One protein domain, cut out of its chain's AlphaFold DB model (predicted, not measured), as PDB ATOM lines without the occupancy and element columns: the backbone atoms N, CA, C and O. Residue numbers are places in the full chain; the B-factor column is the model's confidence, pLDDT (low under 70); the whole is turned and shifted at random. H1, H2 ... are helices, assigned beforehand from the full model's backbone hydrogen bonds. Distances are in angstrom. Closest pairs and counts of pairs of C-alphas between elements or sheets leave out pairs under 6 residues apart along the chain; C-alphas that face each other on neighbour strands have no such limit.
ATOM      1  N   VAL A   2     253.243 305.000 293.481       57.69
ATOM      2  CA  VAL A   2     251.869 304.443 293.481       57.69
ATOM      3  C   VAL A   2     251.797 302.912 293.304       57.69
ATOM      4  O   VAL A   2     251.038 302.239 293.989       57.69
ATOM      5  N   ALA A   3     252.641 302.311 292.460       59.25
ATOM      6  CA  ALA A   3     252.630 300.854 292.260       59.25
ATOM      7  C   ALA A   3     253.105 300.044 293.490       59.25
ATOM      8  O   ALA A   3     252.745 298.876 293.634       59.25
ATOM      9  N   LYS A   4     253.912 300.645 294.381       56.00
ATOM     10  CA  LYS A   4     254.386 299.985 295.613       56.00
ATOM     11  C   LYS A   4     253.321 300.016 296.712       56.00
ATOM     12  O   LYS A   4     253.170 299.028 297.420       56.00
ATOM     13  N   THR A   5     252.554 301.102 296.815       61.88
ATOM     14  CA  THR A   5     251.458 301.225 297.789       61.88
ATOM     15  C   THR A   5     250.272 300.329 297.428       61.88
ATOM     16  O   THR A   5     249.739 299.664 298.309       61.88
ATOM     17  N   VAL A   6     249.932 300.194 296.140       63.50
ATOM     18  CA  VAL A   6     248.862 299.281 295.681       63.50
ATOM     19  C   VAL A   6     249.191 297.811 295.977       63.50
ATOM     20  O   VAL A   6     248.330 297.076 296.455       63.50
ATOM     21  N   LYS A   7     250.444 297.375 295.767       62.88
ATOM     22  CA  LYS A   7     250.876 296.002 296.098       62.88
ATOM     23  C   LYS A   7     250.839 295.715 297.604       62.88
ATOM     24  O   LYS A   7     250.475 294.610 297.995       62.88
ATOM     25  N   LEU A   8     251.182 296.701 298.437       60.81
ATOM     26  CA  LEU A   8     251.149 296.570 299.895       60.81
ATOM     27  C   LEU A   8     249.708 296.482 300.426       60.81
ATOM     28  O   LEU A   8     249.422 295.649 301.282       60.81
ATOM     29  N   SER A   9     248.786 297.276 299.872       62.81
ATOM     30  CA  SER A   9     247.361 297.206 300.219       62.81
ATOM     31  C   SER A   9     246.712 295.888 299.792       62.81
ATOM     32  O   SER A   9     245.915 295.339 300.548       62.81
ATOM     33  N   LEU A  10     247.078 295.339 298.627       62.81
ATOM     34  CA  LEU A  10     246.567 294.039 298.179       62.81
ATOM     35  C   LEU A  10     247.050 292.899 299.093       62.81
ATOM     36  O   LEU A  10     246.259 292.043 299.475       62.81
ATOM     37  N   LEU A  11     248.327 292.923 299.499       63.72
ATOM     38  CA  LEU A  11     248.905 291.939 300.422       63.72
ATOM     39  C   LEU A  11     248.215 291.964 301.797       63.72
ATOM     40  O   LEU A  11     247.888 290.912 302.337       63.72
ATOM     41  N   MET A  12     247.936 293.156 302.335       63.00
ATOM     42  CA  MET A  12     247.215 293.308 303.607       63.00
ATOM     43  C   MET A  12     245.779 292.768 303.542       63.00
ATOM     44  O   MET A  12     245.296 292.215 304.528       63.00
ATOM     45  N   LEU A  13     245.116 292.869 302.384       61.19
ATOM     46  CA  LEU A  13     243.769 292.330 302.180       61.19
ATOM     47  C   LEU A  13     243.755 290.789 302.150       61.19
ATOM     48  O   LEU A  13     242.833 290.167 302.663       61.19
ATOM     49  N   PHE A  14     244.796 290.153 301.605       60.06
ATOM     50  CA  PHE A  14     244.935 288.691 301.659       60.06
ATOM     51  C   PHE A  14     245.241 288.179 303.077       60.06
ATOM     52  O   PHE A  14     244.763 287.113 303.473       60.06
ATOM     53  N   ILE A  15     245.995 288.944 303.873       60.53
ATOM     54  CA  ILE A  15     246.306 288.580 305.264       60.53
ATOM     55  C   ILE A  15     245.060 288.707 306.155       60.53
ATOM     56  O   ILE A  15     244.805 287.833 306.979       60.53
ATOM     57  N   SER A  16     244.229 289.736 305.968       56.69
ATOM     58  CA  SER A  16     243.012 289.898 306.776       56.69
ATOM     59  C   SER A  16     241.968 288.805 306.516       56.69
ATOM     60  O   SER A  16     241.368 288.302 307.465       56.69
ATOM     61  N   VAL A  17     241.798 288.364 305.265       59.22
ATOM     62  CA  VAL A  17     240.842 287.294 304.914       59.22
ATOM     63  C   VAL A  17     241.261 285.938 305.500       59.22
ATOM     64  O   VAL A  17     240.416 285.176 305.971       59.22
ATOM     65  N   THR A  18     242.561 285.632 305.533       57.16
ATOM     66  CA  THR A  18     243.054 284.352 306.077       57.16
ATOM     67  C   THR A  18     242.922 284.265 307.603       57.16
ATOM     68  O   THR A  18     242.545 283.210 308.115       57.16
ATOM     69  N   ILE A  19     243.129 285.369 308.332       59.22
ATOM     70  CA  ILE A  19     242.970 285.415 309.798       59.22
ATOM     71  C   ILE A  19     241.498 285.219 310.208       59.22
ATOM     72  O   ILE A  19     241.216 284.461 311.138       59.22
ATOM     73  N   SER A  20     240.543 285.820 309.485       57.56
ATOM     74  CA  SER A  20     239.109 285.638 309.761       57.56
ATOM     75  C   SER A  20     238.622 284.202 309.517       57.56
ATOM     76  O   SER A  20     237.803 283.689 310.284       57.56
ATOM     77  N   HIS A  21     239.142 283.512 308.498       59.41
ATOM     78  CA  HIS A  21     238.821 282.099 308.261       59.41
ATOM     79  C   HIS A  21     239.408 281.158 309.327       59.41
ATOM     80  O   HIS A  21     238.777 280.161 309.674       59.41
ATOM     81  N   ALA A  22     240.583 281.470 309.877       59.88
ATOM     82  CA  ALA A  22     241.182 280.680 310.952       59.88
ATOM     83  C   ALA A  22     240.415 280.833 312.280       59.88
ATOM     84  O   ALA A  22     240.102 279.833 312.923       59.88
ATOM     85  N   GLN A  23     240.027 282.060 312.655       60.69
ATOM     86  CA  GLN A  23     239.230 282.304 313.870       60.69
ATOM     87  C   GLN A  23     237.834 281.667 313.815       60.69
ATOM     88  O   GLN A  23     237.316 281.225 314.838       60.69
ATOM     89  N   THR A  24     237.215 281.608 312.633       66.50
ATOM     90  CA  THR A  24     235.884 280.998 312.467       66.50
ATOM     91  C   THR A  24     235.920 279.473 312.530       66.50
ATOM     92  O   THR A  24     234.999 278.882 313.091       66.50
ATOM     93  N   LYS A  25     236.983 278.828 312.029       71.38
ATOM     94  CA  LYS A  25     237.171 277.375 312.177       71.38
ATOM     95  C   LYS A  25     237.389 276.958 313.629       71.38
ATOM     96  O   LYS A  25     236.680 276.079 314.102       71.38
ATOM     97  N   ASP A  26     238.286 277.633 314.344       75.56
ATOM     98  CA  ASP A  26     238.600 277.312 315.745       75.56
ATOM     99  C   ASP A  26     237.373 277.494 316.665       75.56
ATOM    100  O   ASP A  26     237.059 276.653 317.509       75.56
ATOM    101  N   ALA A  27     236.584 278.552 316.439       76.81
ATOM    102  CA  ALA A  27     235.321 278.758 317.147       76.81
ATOM    103  C   ALA A  27     234.283 277.657 316.847       76.81
ATOM    104  O   ALA A  27     233.604 277.190 317.765       76.81
ATOM    105  N   MET A  28     234.177 277.224 315.586       77.62
ATOM    106  CA  MET A  28     233.255 276.167 315.159       77.62
ATOM    107  C   MET A  28     233.661 274.790 315.704       77.62
ATOM    108  O   MET A  28     232.799 274.016 316.122       77.62
ATOM    109  N   GLU A  29     234.958 274.484 315.741       80.19
ATOM    110  CA  GLU A  29     235.491 273.261 316.350       80.19
ATOM    111  C   GLU A  29     235.199 273.229 317.852       80.19
ATOM    112  O   GLU A  29     234.646 272.250 318.354       80.19
ATOM    113  N   LYS A  30     235.429 274.337 318.559       82.19
ATOM    114  CA  LYS A  30     235.146 274.444 319.996       82.19
ATOM    115  C   LYS A  30     233.657 274.331 320.333       82.19
ATOM    116  O   LYS A  30     233.285 273.780 321.370       82.19
ATOM    117  N   GLU A  31     232.778 274.862 319.484       81.00
ATOM    118  CA  GLU A  31     231.330 274.691 319.639       81.00
ATOM    119  C   GLU A  31     230.908 273.237 319.384       81.00
ATOM    120  O   GLU A  31     230.116 272.676 320.150       81.00
ATOM    121  N   ARG A  32     231.497 272.593 318.368       78.81
ATOM    122  CA  ARG A  32     231.293 271.171 318.067       78.81
ATOM    123  C   ARG A  32     231.724 270.288 319.237       78.81
ATOM    124  O   ARG A  32     230.960 269.411 319.634       78.81
ATOM    125  N   GLU A  33     232.889 270.538 319.826       83.00
ATOM    126  CA  GLU A  33     233.385 269.805 320.996       83.00
ATOM    127  C   GLU A  33     232.426 269.906 322.183       83.00
ATOM    128  O   GLU A  33     232.006 268.882 322.722       83.00
ATOM    129  N   LYS A  34     231.987 271.122 322.533       84.88
ATOM    130  CA  LYS A  34     231.009 271.338 323.613       84.88
ATOM    131  C   LYS A  34     229.686 270.626 323.352       84.88
ATOM    132  O   LYS A  34     229.088 270.052 324.265       84.88
ATOM    133  N   TYR A  35     229.205 270.665 322.111       80.81
ATOM    134  CA  TYR A  35     227.994 269.951 321.721       80.81
ATOM    135  C   TYR A  35     228.161 268.436 321.888       80.81
ATOM    136  O   TYR A  35     227.281 267.769 322.439       80.81
ATOM    137  N   MET A  36     229.299 267.892 321.450       79.75
ATOM    138  CA  MET A  36     229.618 266.473 321.587       79.75
ATOM    139  C   MET A  36     229.727 266.057 323.053       79.75
ATOM    140  O   MET A  36     229.156 265.037 323.429       79.75
ATOM    141  N   GLU A  37     230.388 266.852 323.889       83.62
ATOM    142  CA  GLU A  37     230.530 266.591 325.321       83.62
ATOM    143  C   GLU A  37     229.167 266.536 326.020       83.62
ATOM    144  O   GLU A  37     228.844 265.546 326.680       83.62
ATOM    145  N   LYS A  38     228.306 267.530 325.774       84.38
ATOM    146  CA  LYS A  38     226.949 267.571 326.335       84.38
ATOM    147  C   LYS A  38     226.099 266.386 325.882       84.38
ATOM    148  O   LYS A  38     225.329 265.828 326.664       84.38
ATOM    149  N   GLN A  39     226.220 265.992 324.614       80.50
ATOM    150  CA  GLN A  39     225.559 264.791 324.115       80.50
ATOM    151  C   GLN A  39     226.063 263.554 324.862       80.50
ATOM    152  O   GLN A  39     225.250 262.781 325.368       80.50
ATOM    153  N   MET A  40     227.383 263.383 324.981       80.62
ATOM    154  CA  MET A  40     227.998 262.246 325.674       80.62
ATOM    155  C   MET A  40     227.576 262.158 327.142       80.62
ATOM    156  O   MET A  40     227.235 261.072 327.601       80.62
ATOM    157  N   GLU A  41     227.514 263.277 327.861       84.06
ATOM    158  CA  GLU A  41     227.047 263.318 329.251       84.06
ATOM    159  C   GLU A  41     225.596 262.826 329.378       84.06
ATOM    160  O   GLU A  41     225.285 261.949 330.188       84.06
ATOM    161  N   GLN A  42     224.706 263.305 328.501       81.81
ATOM    162  CA  GLN A  42     223.322 262.831 328.460       81.81
ATOM    163  C   GLN A  42     223.215 261.345 328.101       81.81
ATOM    164  O   GLN A  42     222.292 260.668 328.562       81.81
ATOM    165  N   TYR A  43     224.110 260.833 327.250       84.94
ATOM    166  CA  TYR A  43     224.159 259.407 326.941       84.94
ATOM    167  C   TYR A  43     224.627 258.596 328.144       84.94
ATOM    168  O   TYR A  43     223.960 257.619 328.467       84.94
ATOM    169  N   ARG A  44     225.675 259.018 328.854       89.00
ATOM    170  CA  ARG A  44     226.222 258.297 330.014       89.00
ATOM    171  C   ARG A  44     225.188 258.051 331.104       89.00
ATOM    172  O   ARG A  44     224.981 256.904 331.479       89.00
ATOM    173  N   ALA A  45     224.423 259.073 331.490       90.81
ATOM    174  CA  ALA A  45     223.348 258.904 332.473       90.81
ATOM    175  C   ALA A  45     222.298 257.856 332.038       90.81
ATOM    176  O   ALA A  45     221.759 257.095 332.850       90.81
ATOM    177  N   ARG A  46     222.008 257.784 330.731       93.50
ATOM    178  CA  ARG A  46     221.113 256.764 330.164       93.50
ATOM    179  C   ARG A  46     221.765 255.385 330.126       93.50
ATOM    180  O   ARG A  46     221.071 254.405 330.374       93.50
ATOM    181  N   VAL A  47     223.061 255.305 329.833       95.06
ATOM    182  CA  VAL A  47     223.831 254.056 329.846       95.06
ATOM    183  C   VAL A  47     223.859 253.466 331.251       95.06
ATOM    184  O   VAL A  47     223.552 252.287 331.403       95.06
ATOM    185  N   ASP A  48     224.121 254.277 332.274       94.50
ATOM    186  CA  ASP A  48     224.100 253.822 333.667       94.50
ATOM    187  C   ASP A  48     222.728 253.264 334.042       94.50
ATOM    188  O   ASP A  48     222.613 252.122 334.489       94.50
ATOM    189  N   THR A  49     221.667 254.022 333.746       94.94
ATOM    190  CA  THR A  49     220.285 253.576 333.970       94.94
ATOM    191  C   THR A  49     220.001 252.253 333.256       94.94
ATOM    192  O   THR A  49     219.392 251.349 333.826       94.94
ATOM    193  N   PHE A  50     220.437 252.122 332.004       96.50
ATOM    194  CA  PHE A  50     220.259 250.916 331.207       96.50
ATOM    195  C   PHE A  50     220.975 249.708 331.814       96.50
ATOM    196  O   PHE A  50     220.345 248.667 332.001       96.50
ATOM    197  N   VAL A  51     222.247 249.848 332.188       95.19
ATOM    198  CA  VAL A  51     223.037 248.765 332.793       95.19
ATOM    199  C   VAL A  51     222.434 248.324 334.127       95.19
ATOM    200  O   VAL A  51     222.267 247.126 334.351       95.19
ATOM    201  N   THR A  52     221.985 249.261 334.969       94.38
ATOM    202  CA  THR A  52     221.253 248.932 336.203       94.38
ATOM    203  C   THR A  52     219.960 248.156 335.923       94.38
ATOM    204  O   THR A  52     219.590 247.253 336.675       94.38
ATOM    205  N   LEU A  53     219.248 248.483 334.840       95.06
ATOM    206  CA  LEU A  53     218.008 247.801 334.458       95.06
ATOM    207  C   LEU A  53     218.232 246.417 333.838       95.06
ATOM    208  O   LEU A  53     217.331 245.581 333.917       95.06
ATOM    209  N   LEU A  54     219.404 246.158 333.253       93.12
ATOM    210  CA  LEU A  54     219.763 244.836 332.735       93.12
ATOM    211  C   LEU A  54     219.927 243.788 333.843       93.12
ATOM    212  O   LEU A  54     219.792 242.600 333.553       93.12
ATOM    213  N   ASN A  55     220.170 244.212 335.093       88.31
ATOM    214  CA  ASN A  55     220.378 243.328 336.245       88.31
ATOM    215  C   ASN A  55     221.441 242.251 335.962       88.31
ATOM    216  O   ASN A  55     221.226 241.056 336.180       88.31
ATOM    217  N   ILE A  56     222.559 242.694 335.398       90.75
ATOM    218  CA  ILE A  56     223.740 241.879 335.134       90.75
ATOM    219  C   ILE A  56     224.785 242.121 336.219       90.75
ATOM    220  O   ILE A  56     224.707 243.093 336.964       90.75
ATOM    221  N   ASP A  57     225.756 241.221 336.274       93.44
ATOM    222  CA  ASP A  57     226.950 241.365 337.098       93.44
ATOM    223  C   ASP A  57     227.673 242.708 336.855       93.44
ATOM    224  O   ASP A  57     227.665 243.226 335.737       93.44
ATOM    225  N   GLU A  58     228.300 243.259 337.897       94.06
ATOM    226  CA  GLU A  58     228.933 244.585 337.878       94.06
ATOM    227  C   GLU A  58     230.091 244.666 336.878       94.06
ATOM    228  O   GLU A  58     230.138 245.595 336.069       94.06
ATOM    229  N   PHE A  59     230.968 243.658 336.848       94.94
ATOM    230  CA  PHE A  59     232.083 243.608 335.900       94.94
ATOM    231  C   PHE A  59     231.571 243.540 334.460       94.94
ATOM    232  O   PHE A  59     232.014 244.281 333.579       94.94
ATOM    233  N   LYS A  60     230.555 242.702 334.224       94.88
ATOM    234  CA  LYS A  60     229.855 242.660 332.936       94.88
ATOM    235  C   LYS A  60     229.161 243.988 332.612       94.88
ATOM    236  O   LYS A  60     229.076 244.350 331.439       94.88
ATOM    237  N   GLY A  61     228.668 244.711 333.608       95.75
ATOM    238  CA  GLY A  61     228.099 246.046 333.463       95.75
ATOM    239  C   GLY A  61     229.115 247.052 332.941       95.75
ATOM    240  O   GLY A  61     228.847 247.716 331.940       95.75
ATOM    241  N   GLU A  62     230.296 247.110 333.550       95.69
ATOM    242  CA  GLU A  62     231.373 248.020 333.142       95.69
ATOM    243  C   GLU A  62     231.856 247.760 331.710       95.69
ATOM    244  O   GLU A  62     232.037 248.706 330.941       95.69
ATOM    245  N   ILE A  63     231.947 246.494 331.288       95.56
ATOM    246  CA  ILE A  63     232.252 246.156 329.888       95.56
ATOM    247  C   ILE A  63     231.194 246.745 328.938       95.56
ATOM    248  O   ILE A  63     231.550 247.361 327.932       95.56
ATOM    249  N   ILE A  64     229.894 246.621 329.247       94.38
ATOM    250  CA  ILE A  64     228.836 247.219 328.411       94.38
ATOM    251  C   ILE A  64     228.986 248.737 328.356       94.38
ATOM    252  O   ILE A  64     228.892 249.307 327.266       94.38
ATOM    253  N   LYS A  65     229.223 249.395 329.499       95.31
ATOM    254  CA  LYS A  65     229.403 250.853 329.543       95.31
ATOM    255  C   LYS A  65     230.536 251.288 328.624       95.31
ATOM    256  O   LYS A  65     230.325 252.140 327.764       95.31
ATOM    257  N   GLN A  66     231.698 250.643 328.735       94.38
ATOM    258  CA  GLN A  66     232.863 250.929 327.895       94.38
ATOM    259  C   GLN A  66     232.569 250.707 326.407       94.38
ATOM    260  O   GLN A  66     232.899 251.557 325.578       94.38
ATOM    261  N   LYS A  67     231.902 249.601 326.055       94.81
ATOM    262  CA  LYS A  67     231.547 249.295 324.663       94.81
ATOM    263  C   LYS A  67     230.558 250.308 324.093       94.81
ATOM    264  O   LYS A  67     230.719 250.719 322.946       94.81
ATOM    265  N   ILE A  68     229.559 250.735 324.862       94.56
ATOM    266  CA  ILE A  68     228.601 251.751 324.414       94.56
ATOM    267  C   ILE A  68     229.271 253.129 324.282       94.56
ATOM    268  O   ILE A  68     229.027 253.826 323.296       94.56
ATOM    269  N   ASP A  69     230.148 253.506 325.214       92.12
ATOM    270  CA  ASP A  69     230.921 254.751 325.122       92.12
ATOM    271  C   ASP A  69     231.802 254.767 323.860       92.12
ATOM    272  O   ASP A  69     231.802 255.753 323.117       92.12
ATOM    273  N   ASP A  70     232.503 253.667 323.566       93.94
ATOM    274  CA  ASP A  70     233.304 253.523 322.341       93.94
ATOM    275  C   ASP A  70     232.431 253.570 321.073       93.94
ATOM    276  O   ASP A  70     232.790 254.216 320.086       93.94
ATOM    277  N   PHE A  71     231.237 252.968 321.109       94.75
ATOM    278  CA  PHE A  71     230.279 253.035 320.002       94.75
ATOM    279  C   PHE A  71     229.876 254.482 319.694       94.75
ATOM    280  O   PHE A  71     229.949 254.907 318.541       94.75
ATOM    281  N   TYR A  72     229.472 255.261 320.703       92.00
ATOM    282  CA  TYR A  72     229.039 256.644 320.483       92.00
ATOM    283  C   TYR A  72     230.181 257.545 320.008       92.00
ATOM    284  O   TYR A  72     229.949 258.409 319.158       92.00
ATOM    285  N   LYS A  73     231.413 257.316 320.483       90.94
ATOM    286  CA  LYS A  73     232.608 258.003 319.971       90.94
ATOM    287  C   LYS A  73     232.801 257.739 318.477       90.94
ATOM    288  O   LYS A  73     232.840 258.691 317.699       90.94
ATOM    289  N   LYS A  74     232.835 256.466 318.066       93.69
ATOM    290  CA  LYS A  74     232.997 256.065 316.657       93.69
ATOM    291  C   LYS A  74     231.844 256.547 315.777       93.69
ATOM    292  O   LYS A  74     232.073 257.086 314.699       93.69
ATOM    293  N   ARG A  75     230.600 256.438 316.255       93.00
ATOM    294  CA  ARG A  75     229.420 256.984 315.568       93.00
ATOM    295  C   ARG A  75     229.586 258.477 315.312       93.00
ATOM    296  O   ARG A  75     229.341 258.932 314.203       93.00
ATOM    297  N   ASN A  76     229.989 259.247 316.321       90.00
ATOM    298  CA  ASN A  76     230.172 260.685 316.160       90.00
ATOM    299  C   ASN A  76     231.296 261.001 315.163       90.00
ATOM    300  O   ASN A  76     231.110 261.878 314.329       90.00
ATOM    301  N   GLN A  77     232.407 260.260 315.182       90.75
ATOM    302  CA  GLN A  77     233.466 260.407 314.175       90.75
ATOM    303  C   GLN A  77     232.932 260.205 312.750       90.75
ATOM    304  O   GLN A  77     233.239 261.003 311.870       90.75
ATOM    305  N   ILE A  78     232.076 259.200 312.533       93.31
ATOM    306  CA  ILE A  78     231.422 258.974 311.235       93.31
ATOM    307  C   ILE A  78     230.494 260.148 310.885       93.31
ATOM    308  O   ILE A  78     230.601 260.722 309.802       93.31
ATOM    309  N   MET A  79     229.605 260.536 311.805       88.75
ATOM    310  CA  MET A  79     228.598 261.578 311.558       88.75
ATOM    311  C   MET A  79     229.224 262.943 311.250       88.75
ATOM    312  O   MET A  79     228.745 263.662 310.371       88.75
ATOM    313  N   PHE A  80     230.310 263.291 311.940       86.62
ATOM    314  CA  PHE A  80     231.012 264.566 311.772       86.62
ATOM    315  C   PHE A  80     232.160 264.512 310.764       86.62
ATOM    316  O   PHE A  80     232.826 265.526 310.567       86.62
ATOM    317  N   SER A  81     232.391 263.371 310.111       88.56
ATOM    318  CA  SER A  81     233.384 263.294 309.046       88.56
ATOM    319  C   SER A  81     232.988 264.191 307.869       88.56
ATOM    320  O   SER A  81     231.841 264.178 307.411       88.56
ATOM    321  N   GLU A  82     233.958 264.956 307.371       87.94
ATOM    322  CA  GLU A  82     233.830 265.780 306.164       87.94
ATOM    323  C   GLU A  82     234.079 264.966 304.884       87.94
ATOM    324  O   GLU A  82     233.765 265.425 303.791       87.94
ATOM    325  N   THR A  83     234.617 263.745 305.006       89.56
ATOM    326  CA  THR A  83     235.012 262.907 303.862       89.56
ATOM    327  C   THR A  83     233.890 262.030 303.318       89.56
ATOM    328  O   THR A  83     234.063 261.426 302.265       89.56
ATOM    329  N   HIS A  84     232.767 261.919 304.031       90.44
ATOM    330  CA  HIS A  84     231.673 261.008 303.690       90.44
ATOM    331  C   HIS A  84     230.382 261.763 303.403       90.44
ATOM    332  O   HIS A  84     230.050 262.739 304.080       90.44
ATOM    333  N   GLN A  85     229.623 261.277 302.424       92.06
ATOM    334  CA  GLN A  85     228.284 261.786 302.139       92.06
ATOM    335  C   GLN A  85     227.271 261.238 303.157       92.06
ATOM    336  O   GLN A  85     227.472 260.185 303.761       92.06
ATOM    337  N   GLU A  86     226.155 261.944 303.356       87.62
ATOM    338  CA  GLU A  86     225.181 261.612 304.411       87.62
ATOM    339  C   GLU A  86     224.616 260.183 304.297       87.62
ATOM    340  O   GLU A  86     224.451 259.490 305.302       87.62
ATOM    341  N   TYR A  87     224.380 259.691 303.075       90.12
ATOM    342  CA  TYR A  87     223.901 258.317 302.877       90.12
ATOM    343  C   TYR A  87     224.962 257.262 303.230       90.12
ATOM    344  O   TYR A  87     224.610 256.194 303.736       90.12
ATOM    345  N   GLU A  88     226.250 257.556 303.021       94.25
ATOM    346  CA  GLU A  88     227.356 256.668 303.398       94.25
ATOM    347  C   GLU A  88     227.486 256.608 304.917       94.25
ATOM    348  O   GLU A  88     227.601 255.524 305.487       94.25
ATOM    349  N   LYS A  89     227.381 257.764 305.585       94.12
ATOM    350  CA  LYS A  89     227.416 257.860 307.050       94.12
ATOM    351  C   LYS A  89     226.361 256.969 307.685       94.12
ATOM    352  O   LYS A  89     226.668 256.225 308.616       94.12
ATOM    353  N   LYS A  90     225.132 256.991 307.156       92.38
ATOM    354  CA  LYS A  90     224.056 256.127 307.650       92.38
ATOM    355  C   LYS A  90     224.428 254.645 307.535       92.38
ATOM    356  O   LYS A  90     224.317 253.918 308.521       92.38
ATOM    357  N   ALA A  91     224.894 254.211 306.363       93.62
ATOM    358  CA  ALA A  91     225.289 252.823 306.136       93.62
ATOM    359  C   ALA A  91     226.452 252.395 307.053       93.62
ATOM    360  O   ALA A  91     226.403 251.324 307.658       93.62
ATOM    361  N   MET A  92     227.455 253.259 307.227       95.94
ATOM    362  CA  MET A  92     228.593 253.021 308.120       95.94
ATOM    363  C   MET A  92     228.166 252.897 309.585       95.94
ATOM    364  O   MET A  92     228.635 252.005 310.292       95.94
ATOM    365  N   VAL A  93     227.253 253.754 310.053       94.62
ATOM    366  CA  VAL A  93     226.708 253.665 311.415       94.62
ATOM    367  C   VAL A  93     225.917 252.370 311.608       94.62
ATOM    368  O   VAL A  93     226.056 251.727 312.648       94.62
ATOM    369  N   ASP A  94     225.125 251.946 310.625       92.75
ATOM    370  CA  ASP A  94     224.366 250.692 310.709       92.75
ATOM    371  C   ASP A  94     225.295 249.456 310.723       92.75
ATOM    372  O   ASP A  94     225.092 248.520 311.507       92.75
ATOM    373  N   GLN A  95     226.383 249.482 309.948       94.25
ATOM    374  CA  GLN A  95     227.428 248.456 310.007       94.25
ATOM    375  C   GLN A  95     228.149 248.454 311.365       94.25
ATOM    376  O   GLN A  95     228.406 247.385 311.936       94.25
ATOM    377  N   LEU A  96     228.440 249.635 311.914       95.38
ATOM    378  CA  LEU A  96     229.052 249.781 313.231       95.38
ATOM    379  C   LEU A  96     228.164 249.156 314.316       95.38
ATOM    380  O   LEU A  96     228.655 248.365 315.111       95.38
ATOM    381  N   LYS A  97     226.850 249.417 314.319       91.25
ATOM    382  CA  LYS A  97     225.914 248.824 315.301       91.25
ATOM    383  C   LYS A  97     225.960 247.297 315.323       91.25
ATOM    384  O   LYS A  97     225.869 246.687 316.388       91.25
ATOM    385  N   THR A  98     226.097 246.680 314.152       87.25
ATOM    386  CA  THR A  98     226.059 245.218 314.008       87.25
ATOM    387  C   THR A  98     227.374 244.563 314.428       87.25
ATOM    388  O   THR A  98     227.371 243.525 315.090       87.25
ATOM    389  N   SER A  99     228.498 245.171 314.052       92.81
ATOM    390  CA  SER A  99     229.836 244.606 314.258       92.81
ATOM    391  C   SER A  99     230.435 244.946 315.623       92.81
ATOM    392  O   SER A  99     231.128 244.117 316.207       92.81
ATOM    393  N   HIS A 100     230.140 246.126 316.173       95.06
ATOM    394  CA  HIS A 100     230.827 246.659 317.355       95.06
ATOM    395  C   HIS A 100     230.625 245.834 318.624       95.06
ATOM    396  O   HIS A 100     231.492 245.831 319.491       95.06
ATOM    397  N   PHE A 101     229.497 245.135 318.737       93.12
ATOM    398  CA  PHE A 101     229.170 244.295 319.892       93.12
ATOM    399  C   PHE A 101     229.349 242.797 319.613       93.12
ATOM    400  O   PHE A 101     228.915 241.974 320.415       93.12
ATOM    401  N   ALA A 102     229.925 242.421 318.465       91.94
ATOM    402  CA  ALA A 102     230.064 241.020 318.076       91.94
ATOM    403  C   ALA A 102     231.037 240.251 318.981       91.94
ATOM    404  O   ALA A 102     230.764 239.108 319.334       91.94
ATOM    405  N   ASP A 103     232.118 240.903 319.396       89.94
ATOM    406  CA  ASP A 103     233.170 240.372 320.268       89.94
ATOM    407  C   ASP A 103     232.689 240.066 321.689       89.94
ATOM    408  O   ASP A 103     233.230 239.194 322.358       89.94
ATOM    409  N   VAL A 104     231.645 240.755 322.150       90.44
ATOM    410  CA  VAL A 104     231.091 240.533 323.486       90.44
ATOM    411  C   VAL A 104     229.906 239.569 323.502       90.44
ATOM    412  O   VAL A 104     229.381 239.281 324.573       90.44
ATOM    413  N   LYS A 105     229.479 239.029 322.353       91.12
ATOM    414  CA  LYS A 105     228.320 238.117 322.275       91.12
ATOM    415  C   LYS A 105     228.456 236.888 323.168       91.12
ATOM    416  O   LYS A 105     227.460 236.455 323.729       91.12
ATOM    417  N   GLU A 106     229.666 236.371 323.342       92.12
ATOM    418  CA  GLU A 106     229.924 235.194 324.180       92.12
ATOM    419  C   GLU A 106     229.805 235.489 325.685       92.12
ATOM    420  O   GLU A 106     229.587 234.585 326.490       92.12
ATOM    421  N   LEU A 107     229.901 236.759 326.088       91.88
ATOM    422  CA  LEU A 107     229.853 237.168 327.494       91.88
ATOM    423  C   LEU A 107     228.421 237.348 328.018       91.88
ATOM    424  O   LEU A 107     228.201 237.351 329.240       91.88
ATOM    425  N   TYR A 108     227.446 237.503 327.120       93.25
ATOM    426  CA  TYR A 108     226.072 237.874 327.449       93.25
ATOM    427  C   TYR A 108     225.052 236.946 326.797       93.25
ATOM    428  O   TYR A 108     225.286 236.342 325.760       93.25
ATOM    429  N   THR A 109     223.857 236.882 327.383       93.75
ATOM    430  CA  THR A 109     222.739 236.183 326.740       93.75
ATOM    431  C   THR A 109     222.320 236.898 325.454       93.75
ATOM    432  O   THR A 109     222.406 238.127 325.366       93.75
ATOM    433  N   GLU A 110     221.761 236.162 324.492       93.06
ATOM    434  CA  GLU A 110     221.205 236.744 323.259       93.06
ATOM    435  C   GLU A 110     220.183 237.850 323.551       93.06
ATOM    436  O   GLU A 110     220.168 238.895 322.900       93.06
ATOM    437  N   LYS A 111     219.367 237.667 324.599       93.31
ATOM    438  CA  LYS A 111     218.400 238.668 325.064       93.31
ATOM    439  C   LYS A 111     219.083 239.977 325.468       93.31
ATOM    440  O   LYS A 111     218.572 241.052 325.142       93.31
ATOM    441  N   THR A 112     220.205 239.892 326.182       94.50
ATOM    442  CA  THR A 112     221.001 241.052 326.597       94.50
ATOM    443  C   THR A 112     221.628 241.732 325.385       94.50
ATOM    444  O   THR A 112     221.476 242.941 325.246       94.50
ATOM    445  N   ILE A 113     222.237 240.980 324.462       94.31
ATOM    446  CA  ILE A 113     222.800 241.538 323.220       94.31
ATOM    447  C   ILE A 113     221.729 242.263 322.401       94.31
ATOM    448  O   ILE A 113     221.926 243.409 321.997       94.31
ATOM    449  N   ALA A 114     220.557 241.653 322.226       94.00
ATOM    450  CA  ALA A 114     219.444 242.287 321.531       94.00
ATOM    451  C   ALA A 114     218.949 243.553 322.259       94.00
ATOM    452  O   ALA A 114     218.471 244.491 321.625       94.00
ATOM    453  N   SER A 115     219.037 243.595 323.594       95.44
ATOM    454  CA  SER A 115     218.722 244.788 324.390       95.44
ATOM    455  C   SER A 115     219.746 245.902 324.183       95.44
ATOM    456  O   SER A 115     219.348 247.045 323.983       95.44
ATOM    457  N   ILE A 116     221.040 245.573 324.119       94.62
ATOM    458  CA  ILE A 116     222.109 246.526 323.786       94.62
ATOM    459  C   ILE A 116     221.879 247.123 322.392       94.62
ATOM    460  O   ILE A 116     221.928 248.339 322.234       94.62
ATOM    461  N   GLN A 117     221.563 246.288 321.397       93.88
ATOM    462  CA  GLN A 117     221.263 246.741 320.034       93.88
ATOM    463  C   GLN A 117     220.067 247.705 320.003       93.88
ATOM    464  O   GLN A 117     220.165 248.803 319.461       93.88
ATOM    465  N   ARG A 118     218.962 247.359 320.676       95.25
ATOM    466  CA  ARG A 118     217.807 248.266 320.793       95.25
ATOM    467  C   ARG A 118     218.141 249.553 321.538       95.25
ATOM    468  O   ARG A 118     217.607 250.598 321.192       95.25
ATOM    469  N   PHE A 119     219.012 249.496 322.543       95.31
ATOM    470  CA  PHE A 119     219.438 250.680 323.281       95.31
ATOM    471  C   PHE A 119     220.248 251.652 322.412       95.31
ATOM    472  O   PHE A 119     220.058 252.864 322.523       95.31
ATOM    473  N   VAL A 120     221.141 251.155 321.550       93.62
ATOM    474  CA  VAL A 120     221.907 252.030 320.642       93.62
ATOM    475  C   VAL A 120     221.056 252.601 319.504       93.62
ATOM    476  O   VAL A 120     221.400 253.658 318.976       93.62
ATOM    477  N   ASP A 121     219.941 251.950 319.163       92.56
ATOM    478  CA  ASP A 121     218.945 252.464 318.214       92.56
ATOM    479  C   ASP A 121     217.993 253.492 318.850       92.56
ATOM    480  O   ASP A 121     217.855 254.605 318.346       92.56
ATOM    481  N   ASP A 122     217.358 253.143 319.972       93.62
ATOM    482  CA  ASP A 122     216.458 254.005 320.744       93.62
ATOM    483  C   ASP A 122     216.646 253.772 322.252       93.62
ATOM    484  O   ASP A 122     215.967 252.965 322.899       93.62
ATOM    485  N   ASN A 123     217.565 254.542 322.839       93.94
ATOM    486  CA  ASN A 123     217.876 254.443 324.265       93.94
ATOM    487  C   ASN A 123     216.663 254.721 325.168       93.94
ATOM    488  O   ASN A 123     216.501 254.061 326.195       93.94
ATOM    489  N   LYS A 124     215.787 255.666 324.805       93.44
ATOM    490  CA  LYS A 124     214.623 256.025 325.627       93.44
ATOM    491  C   LYS A 124     213.578 254.920 325.562       93.44
ATOM    492  O   LYS A 124     213.019 254.548 326.599       93.44
ATOM    493  N   GLY A 125     213.324 254.397 324.364       95.69
ATOM    494  CA  GLY A 125     212.402 253.290 324.137       95.69
ATOM    495  C   GLY A 125     212.811 252.035 324.897       95.69
ATOM    496  O   GLY A 125     211.988 251.470 325.627       95.69
ATOM    497  N   GLU A 126     214.083 251.638 324.807       96.44
ATOM    498  CA  GLU A 126     214.559 250.431 325.486       96.44
ATOM    499  C   GLU A 126     214.565 250.589 327.014       96.44
ATOM    500  O   GLU A 126     214.071 249.701 327.711       96.44
ATOM    501  N   ILE A 127     215.005 251.735 327.557       96.19
ATOM    502  CA  ILE A 127     214.915 252.004 329.006       96.19
ATOM    503  C   ILE A 127     213.464 251.881 329.483       96.19
ATOM    504  O   ILE A 127     213.183 251.179 330.458       96.19
ATOM    505  N   LYS A 128     212.518 252.518 328.782       96.12
ATOM    506  CA  LYS A 128     211.092 252.476 329.139       96.12
ATOM    507  C   LYS A 128     210.545 251.045 329.106       96.12
ATOM    508  O   LYS A 128     209.739 250.673 329.961       96.12
ATOM    509  N   LYS A 129     210.975 250.228 328.140       95.50
ATOM    510  CA  LYS A 129     210.597 248.812 328.026       95.50
ATOM    511  C   LYS A 129     211.139 247.978 329.191       95.50
ATOM    512  O   LYS A 129     210.388 247.199 329.786       95.50
ATOM    513  N   LEU A 130     212.408 248.160 329.555       94.69
ATOM    514  CA  LEU A 130     213.028 247.453 330.678       94.69
ATOM    515  C   LEU A 130     212.391 247.842 332.019       94.69
ATOM    516  O   LEU A 130     212.064 246.966 332.817       94.69
ATOM    517  N   GLN A 131     212.108 249.129 332.233       94.69
ATOM    518  CA  GLN A 131     211.406 249.611 333.428       94.69
ATOM    519  C   GLN A 131     210.020 248.974 333.588       94.69
ATOM    520  O   GLN A 131     209.662 248.551 334.685       94.69
ATOM    521  N   LYS A 132     209.241 248.867 332.502       93.38
ATOM    522  CA  LYS A 132     207.937 248.182 332.522       93.38
ATOM    523  C   LYS A 132     208.076 246.702 332.866       93.38
ATOM    524  O   LYS A 132     207.321 246.189 333.680       93.38
ATOM    525  N   THR A 133     209.066 246.036 332.278       90.31
ATOM    526  CA  THR A 133     209.322 244.610 332.531       90.31
ATOM    527  C   THR A 133     209.695 244.364 333.995       90.31
ATOM    528  O   THR A 133     209.242 243.385 334.572       90.31
ATOM    529  N   LYS A 134     210.464 245.272 334.611       86.62
ATOM    530  CA  LYS A 134     210.837 245.198 336.031       86.62
ATOM    531  C   LYS A 134     209.659 245.444 336.980       86.62
ATOM    532  O   LYS A 134     209.647 244.863 338.049       86.62
ATOM    533  N   LYS A 135     208.684 246.285 336.610       83.88
ATOM    534  CA  LYS A 135     207.472 246.526 337.422       83.88
ATOM    535  C   LYS A 135     206.490 245.354 337.421       83.88
ATOM    536  O   LYS A 135     205.728 245.212 338.366       83.88
ATOM    537  N   ASN A 136     206.480 244.562 336.351       76.19
ATOM    538  CA  ASN A 136     205.584 243.413 336.200       76.19
ATOM    539  C   ASN A 136     206.160 242.115 336.798       76.19
ATOM    540  O   ASN A 136     205.550 241.061 336.633       76.19
ATOM    541  N   LYS A 137     207.349 242.176 337.401       60.09
ATOM    542  CA  LYS A 137     208.085 241.043 337.958       60.09
ATOM    543  C   LYS A 137     208.222 241.226 339.462       60.09
ATOM    544  O   LYS A 137     208.148 240.197 340.159       60.09
TER     545      LYS A 137
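AT A GLANCE: This is residues 2 to 137 of the 137 residues of an uncharacterized protein of Gelidibacter sp. F6074 (UniProt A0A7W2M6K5). One very long helix, H1, runs from a bare arm into a head, where four shorter helices, H2 to H5, fold back and forth beside its last part. Round the head each helix touches the next, H1 to H2, H3, H4, H5 and back to H1; residues 2 to 31 of H1 stick out alone as a long arm, and without them the body spans 48 by 29 by 23 A. The printed part has 136 residues with five named helices in the order H1 H2 H3 H4 H5 and no named strand, and its class is all helix. The whole is extended, with a radius of gyration of the C-alphas of 23.1 A and spans of 88 by 25 by 24 A.

HOW THE PARTS SIT: Start with H1, residues 2 to 54, and look at its residues 36 to 52, which alone touch H2, residues 58 to 79. This is a hairpin at a shallow tilt of 29 degrees, opposite ways; the closest C-alphas, of Val 51 and Gly 61, are 5.8 A apart. Residues 71 to 79 of H2 touch H3, residues 86 to 99, in a second hairpin at 18 degrees; the closest C-alphas, of Ile 78 and Lys 89, are 5.9 A apart. H3 only just touches H4, residues 110 to 121, with 3 pairs of C-alphas within 8 A, the closest those of Lys 97 and Gln 117 at 7.0 A; they too form a hairpin. H4 and H5, residues 123 to 135, form a hairpin at a steep tilt of 43 degrees, with the C-alphas of Phe 119 and Glu 126 closest at 5.4 A. Residues 46 to 54 of H1 touch H5, the same way at a shallow tilt of 13 degrees; the C-alphas of Phe 50 and Ile 127 are closest at 5.9 A. H1, H4 and H5 are an up and down bundle, each running against the one before it. H1 and H3 are apart. In H2, H3, H4 and H5 every O i to N i+4 pair is within hydrogen-bond range; in H1, 48 of 49 are.

IN THESE COORDINATES: Find C-alpha 2 at (251.869, 304.443, 293.481); from there H1 runs 78.3 A to C-alpha 54 at (219.763, 244.836, 332.735). H2 is 31.3 A long, H3 20.2 A, H4 16.7 A and H5 18.5 A, ending at C-alpha 135 at (207.472, 246.526, 337.422).

THE WHOLE: The two C-alphas farthest apart, of Val 2 and Lys 137, are 89.0 A apart. Without residues 2 to 31, the body spans 48 by 29 by 23 A. The printed part has no cut and no long link. The model's pLDDT is under 70 at residues 2 to 24 and residue 137.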